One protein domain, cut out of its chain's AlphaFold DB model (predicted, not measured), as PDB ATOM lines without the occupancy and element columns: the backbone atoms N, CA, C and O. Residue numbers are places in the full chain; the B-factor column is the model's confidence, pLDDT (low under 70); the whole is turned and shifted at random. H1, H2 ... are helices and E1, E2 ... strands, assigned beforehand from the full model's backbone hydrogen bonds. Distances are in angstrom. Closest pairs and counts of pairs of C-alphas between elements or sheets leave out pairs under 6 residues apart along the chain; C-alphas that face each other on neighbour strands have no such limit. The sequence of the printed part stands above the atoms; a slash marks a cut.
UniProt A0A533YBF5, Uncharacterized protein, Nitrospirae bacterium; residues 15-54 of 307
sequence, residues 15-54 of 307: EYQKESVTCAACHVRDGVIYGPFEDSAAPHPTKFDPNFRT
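Overview. This is residues 15 to 54 of the 307 residues of an uncharacterized protein of Nitrospirae bacterium (UniProt A0A533YBF5). Two short strands, E1 and E2, run side by side in the same direction as a tiny parallel sheet, and the wide loop of residues 36 to 45 brings the backbone back from the end of E1 to the beginning of E2. The small helix H2 sits near E1, the single-turn helix H3 follows E2 at one end, and residues 15 to 22, with H1 in them, stick out as a free arm that adds to the length. The printed part has 40 residues with three named helices and two named strands in the order H1, H2, E1, E2, H3, and its class is mixed, helices and strands. It is loose, with a radius of gyration of the C-alphas of 11.4 A, and spans 33 by 27 by 15 A.

Arrangement. E1, residues 32 to 35, and E2, residues 46 to 48, are parallel neighbours with 38 degrees between their directions. The C-alphas of Ile 33 and Thr 46 face each other at 4.6 A. Within hydrogen-bond range are N 35 and O 47, 3.1 A apart, and N 47 and O 33, 3.0 A apart. Residues 28 to 29 form a short antiparallel pairing with residues 32 to 33 of E1. The closest C-alphas of E1 and H2, residues 23 to 27, are those of Tyr 34 and His 27, 4.9 A apart. The closest C-alphas of E1 and H3, residues 50 to 53, are those of Gly 35 and Phe 52, 6.4 A apart. H2 is apart from E2 and from H3. H1, residues 16 to 19, is apart from H2, E1, E2 and H3. In H2 every O i to N i+4 pair is within hydrogen-bond range, while H1 and H3 are too short for such a pair.

Along the chain. E1 measures 9.8 A from its first C-alpha, that of Val 32 at (-2.370, 27.492, -16.903), to its last, that of Gly 35. E2 measures 7.0 A from Thr 46 to Phe 48. H2 measures 5.9 A from Cys 23 to His 27. H1 measures 5.4 A and begins with C-alpha 16 at (-7.809, 38.630, -2.072). H3 measures 5.7 A and ends with C-alpha 53 at (-15.450, 34.062, -27.535).

Size, cuts and confidence. The two C-alphas farthest apart are those of Glu 15 and Asp 39, at 33.2 A. Without residues 15 to 22, which stand free, the body has 32 residues and spans 27 by 21 by 13 A. The printed part has no cut. The links H1 to H2, H2 to E1 and E2 to H3 are tight, E1 to E2 is a short link of 10 residues, and no link is long. The mean pLDDT of the printed part is 88.7, no printed residue is under 70, and H1 has a mean of 78.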
ATOM      1  N   GLU A  15      -7.007  39.490   2.012       85.62
ATOM      2  CA  GLU A  15      -7.209  40.657   1.153       85.62
ATOM      3  C   GLU A  15      -7.756  40.254  -0.221       85.62
ATOM      4  O   GLU A  15      -8.692  40.888  -0.714       85.62
ATOM      5  N   TYR A  16      -7.295  39.134  -0.791       80.88
ATOM      6  CA  TYR A  16      -7.809  38.630  -2.072       80.88
ATOM      7  C   TYR A  16      -9.272  38.198  -2.018       80.88
ATOM      8  O   TYR A  16      -9.963  38.234  -3.038       80.88
ATOM      9  N   GLN A  17      -9.791  37.857  -0.836       77.25
ATOM     10  CA  GLN A  17     -11.217  37.582  -0.658       77.25
ATOM     11  C   GLN A  17     -12.094  38.779  -1.076       77.25
ATOM     12  O   GLN A  17     -13.221  38.593  -1.536       77.25
ATOM     13  N   LYS A  18     -11.585  40.011  -0.946       79.50
ATOM     14  CA  LYS A  18     -12.343  41.238  -1.234       79.50
ATOM     15  C   LYS A  18     -12.462  41.531  -2.730       79.50
ATOM     16  O   LYS A  18     -13.341  42.290  -3.128       79.50
ATOM     17  N   GLU A  19     -11.632  40.917  -3.573       76.19
ATOM     18  CA  GLU A  19     -11.581  41.220  -5.009       76.19
ATOM     19  C   GLU A  19     -12.717  40.569  -5.826       76.19
ATOM     20  O   GLU A  19     -12.891  40.889  -7.001       76.19
ATOM     21  N   SER A  20     -13.542  39.711  -5.207       74.44
ATOM     22  CA  SER A  20     -14.708  39.031  -5.803       74.44
ATOM     23  C   SER A  20     -14.401  38.271  -7.109       74.44
ATOM     24  O   SER A  20     -14.167  37.066  -7.072       74.44
ATOM     25  N   VAL A  21     -14.400  38.946  -8.266       85.06
ATOM     26  CA  VAL A  21     -14.138  38.357  -9.592       85.06
ATOM     27  C   VAL A  21     -12.816  38.898 -10.141       85.06
ATOM     28  O   VAL A  21     -12.772  39.948 -10.780       85.06
ATOM     29  N   THR A  22     -11.732  38.154  -9.912       87.62
ATOM     30  CA  THR A  22     -10.390  38.485 -10.419       87.62
ATOM     31  C   THR A  22     -10.119  37.857 -11.785       87.62
ATOM     32  O   THR A  22     -10.858  36.992 -12.261       87.62
ATOM     33  N   CYS A  23      -8.996  38.227 -12.413       88.44
ATOM     34  CA  CYS A  23      -8.515  37.598 -13.648       88.44
ATOM     35  C   CYS A  23      -8.446  36.066 -13.519       88.44
ATOM     36  O   CYS A  23      -8.829  35.339 -14.439       88.44
ATOM     37  N   ALA A  24      -7.979  35.580 -12.365       89.12
ATOM     38  CA  ALA A  24      -7.773  34.161 -12.109       89.12
ATOM     39  C   ALA A  24      -9.083  33.364 -12.089       89.12
ATOM     40  O   ALA A  24      -9.082  32.224 -12.547       89.12
ATOM     41  N   ALA A  25     -10.198  33.974 -11.671       87.38
ATOM     42  CA  ALA A  25     -11.503  33.311 -11.613       87.38
ATOM     43  C   ALA A  25     -11.963  32.767 -12.979       87.38
ATOM     44  O   ALA A  25     -12.635  31.738 -13.050       87.38
ATOM     45  N   CYS A  26     -11.576  33.435 -14.071       89.44
ATOM     46  CA  CYS A  26     -11.914  33.014 -15.433       89.44
ATOM     47  C   CYS A  26     -10.730  32.367 -16.155       89.44
ATOM     48  O   CYS A  26     -10.900  31.370 -16.865       89.44
ATOM     49  N   HIS A  27      -9.544  32.960 -16.015       92.31
ATOM     50  CA  HIS A  27      -8.402  32.646 -16.860       92.31
ATOM     51  C   HIS A  27      -7.501  31.551 -16.293       92.31
ATOM     52  O   HIS A  27      -6.824  30.907 -17.080       92.31
ATOM     53  N   VAL A  28      -7.471  31.289 -14.984       92.12
ATOM     54  CA  VAL A  28      -6.498  30.350 -14.401       92.12
ATOM     55  C   VAL A  28      -7.161  29.017 -14.077       92.12
ATOM     56  O   VAL A  28      -8.135  28.965 -13.332       92.12
ATOM     57  N   ARG A  29      -6.619  27.925 -14.624       91.19
ATOM     58  CA  ARG A  29      -6.982  26.544 -14.263       91.19
ATOM     59  C   ARG A  29      -5.733  25.675 -14.306       91.19
ATOM     60  O   ARG A  29      -4.989  25.752 -15.281       91.19
ATOM     61  N   ASP A  30      -5.495  24.895 -13.253       88.94
ATOM     62  CA  ASP A  30      -4.349  23.978 -13.137       88.94
ATOM     63  C   ASP A  30      -2.989  24.647 -13.436       88.94
ATOM     64  O   ASP A  30      -2.138  24.095 -14.129       88.94
ATOM     65  N   GLY A  31      -2.804  25.889 -12.968       88.62
ATOM     66  CA  GLY A  31      -1.580  26.672 -13.197       88.62
ATOM     67  C   GLY A  31      -1.393  27.196 -14.631       88.62
ATOM     68  O   GLY A  31      -0.350  27.772 -14.937       88.62
ATOM     69  N   VAL A  32      -2.387  27.029 -15.508       93.75
ATOM     70  CA  VAL A  32      -2.370  27.492 -16.903       93.75
ATOM     71  C   VAL A  32      -3.317  28.674 -17.085       93.75
ATOM     72  O   VAL A  32      -4.460  28.643 -16.621       93.75
ATOM     73  N   ILE A  33      -2.860  29.709 -17.800       93.94
ATOM     74  CA  ILE A  33      -3.673  30.878 -18.154       93.94
ATOM     75  C   ILE A  33      -4.341  30.653 -19.514       93.94
ATOM     76  O   ILE A  33      -3.693  30.629 -20.561       93.94
ATOM     77  N   TYR A  34      -5.656  30.501 -19.506       94.75
ATOM     78  CA  TYR A  34      -6.477  30.336 -20.691       94.75
ATOM     79  C   TYR A  34      -6.907  31.677 -21.268       94.75
ATOM     80  O   TYR A  34      -7.203  32.611 -20.528       94.75
ATOM     81  N   GLY A  35      -6.998  31.780 -22.589       92.88
ATOM     82  CA  GLY A  35      -7.452  33.008 -23.228       92.88
ATOM     83  C   GLY A  35      -7.936  32.812 -24.659       92.88
ATOM     84  O   GLY A  35      -7.845  31.718 -25.216       92.88
ATOM     85  N   PRO A  36      -8.447  33.883 -25.281       92.38
ATOM     86  CA  PRO A  36      -9.051  33.810 -26.603       92.38
ATOM     87  C   PRO A  36      -8.026  33.813 -27.747       92.38
ATOM     88  O   PRO A  36      -8.457  33.944 -28.887       92.38
ATOM     89  N   PHE A  37      -6.715  33.723 -27.498       89.75
ATOM     90  CA  PHE A  37      -5.672  33.819 -28.530       89.75
ATOM     91  C   PHE A  37      -4.725  32.614 -28.502       89.75
ATOM     92  O   PHE A  37      -4.251  32.221 -27.436       89.75
ATOM     93  N   GLU A  38      -4.438  32.060 -29.680       89.88
ATOM     94  CA  GLU A  38      -3.584  30.874 -29.884       89.88
ATOM     95  C   GLU A  38      -2.088  31.193 -29.873       89.88
ATOM     96  O   GLU A  38      -1.265  30.340 -29.566       89.88
ATOM     97  N   ASP A  39      -1.738  32.441 -30.151       86.62
ATOM     98  CA  ASP A  39      -0.379  32.935 -30.357       86.62
ATOM     99  C   ASP A  39       0.130  33.741 -29.150       86.62
ATOM    100  O   ASP A  39       0.860  34.726 -29.283       86.62
ATOM    101  N   SER A  40      -0.305  33.356 -27.948       83.19
ATOM    102  CA  SER A  40       0.120  33.995 -26.701       83.19
ATOM    103  C   SER A  40       1.582  33.647 -26.400       83.19
ATOM    104  O   SER A  40       1.896  32.520 -26.027       83.19
ATOM    105  N   ALA A  41       2.485  34.620 -26.534       82.44
ATOM    106  CA  ALA A  41       3.889  34.482 -26.147       82.44
ATOM    107  C   ALA A  41       4.094  35.023 -24.724       82.44
ATOM    108  O   ALA A  41       4.212  36.232 -24.525       82.44
ATOM    109  N   ALA A  42       4.106  34.133 -23.730       85.38
ATOM    110  CA  ALA A  42       4.269  34.488 -22.322       85.38
ATOM    111  C   ALA A  42       5.332  33.606 -21.640       85.38
ATOM    112  O   ALA A  42       5.497  32.450 -22.028       85.38
ATOM    113  N   PRO A  43       6.030  34.106 -20.600       87.62
ATOM    114  CA  PRO A  43       7.041  33.339 -19.859       87.62
ATOM    115  C   PRO A  43       6.445  32.251 -18.943       87.62
ATOM    116  O   PRO A  43       7.175  31.578 -18.223       87.62
ATOM    117  N   HIS A  44       5.123  32.092 -18.946       89.00
ATOM    118  CA  HIS A  44       4.358  31.145 -18.140       89.00
ATOM    119  C   HIS A  44       3.371  30.368 -19.030       89.00
ATOM    120  O   HIS A  44       3.032  30.842 -20.120       89.00
ATOM    121  N   PRO A  45       2.858  29.205 -18.585       93.75
ATOM    122  CA  PRO A  45       1.937  28.399 -19.380       93.75
ATOM    123  C   PRO A  45       0.677  29.169 -19.791       93.75
ATOM    124  O   PRO A  45      -0.026  29.744 -18.955       93.75
ATOM    125  N   THR A  46       0.374  29.150 -21.089       93.56
ATOM    126  CA  THR A  46      -0.879  29.675 -21.640       93.56
ATOM    127  C   THR A  46      -1.532  28.652 -22.557       93.56
ATOM    128  O   THR A  46      -0.856  27.784 -23.114       93.56
ATOM    129  N   LYS A  47      -2.858  28.720 -22.696       95.06
ATOM    130  CA  LYS A  47      -3.606  27.835 -23.592       95.06
ATOM    131  C   LYS A  47      -4.786  28.560 -24.229       95.06
ATOM    132  O   LYS A  47      -5.509  29.305 -23.573       95.06
ATOM    133  N   PHE A  48      -5.004  28.319 -25.514       94.56
ATOM    134  CA  PHE A  48      -6.195  28.813 -26.189       94.56
ATOM    135  C   PHE A  48      -7.449  28.090 -25.695       94.56
ATOM    136  O   PHE A  48      -7.456  26.866 -25.547       94.56
ATOM    137  N   ASP A  49      -8.515  28.853 -25.472       93.81
ATOM    138  CA  ASP A  49      -9.850  28.324 -25.221       93.81
ATOM    139  C   ASP A  49     -10.888  29.128 -26.025       93.81
ATOM    140  O   ASP A  49     -11.107  30.317 -25.754       93.81
ATOM    141  N   PRO A  50     -11.547  28.504 -27.020       93.19
ATOM    142  CA  PRO A  50     -12.525  29.189 -27.856       93.19
ATOM    143  C   PRO A  50     -13.754  29.658 -27.065       93.19
ATOM    144  O   PRO A  50     -14.421  30.599 -27.500       93.19
ATOM    145  N   ASN A  51     -14.041  29.091 -25.884       92.31
ATOM    146  CA  ASN A  51     -15.202  29.482 -25.084       92.31
ATOM    147  C   ASN A  51     -15.140  30.940 -24.616       92.31
ATOM    148  O   ASN A  51     -16.197  31.546 -24.424       92.31
ATOM    149  N   PHE A  52     -13.947  31.547 -24.521       92.69
ATOM    150  CA  PHE A  52     -13.786  32.980 -24.224       92.69
ATOM    151  C   PHE A  52     -14.441  33.897 -25.265       92.69
ATOM    152  O   PHE A  52     -14.686  35.073 -24.991       92.69
ATOM    153  N   ARG A  53     -14.756  33.363 -26.450       90.88
ATOM    154  CA  ARG A  53     -15.450  34.062 -27.535       90.88
ATOM    155  C   ARG A  53     -16.941  33.702 -27.620       90.88
ATOM    156  O   ARG A  53     -17.579  34.020 -28.615       90.88
ATOM    157  N   THR A  54     -17.502  33.042 -26.605       90.69
ATOM    158  CA  THR A  54     -18.895  32.559 -26.601       90.69
ATOM    159  C   THR A  54     -19.608  32.875 -25.286       90.69
ATOM    160  O   THR A  54     -18.967  33.077 -24.256       90.69
TER     161      THR A  54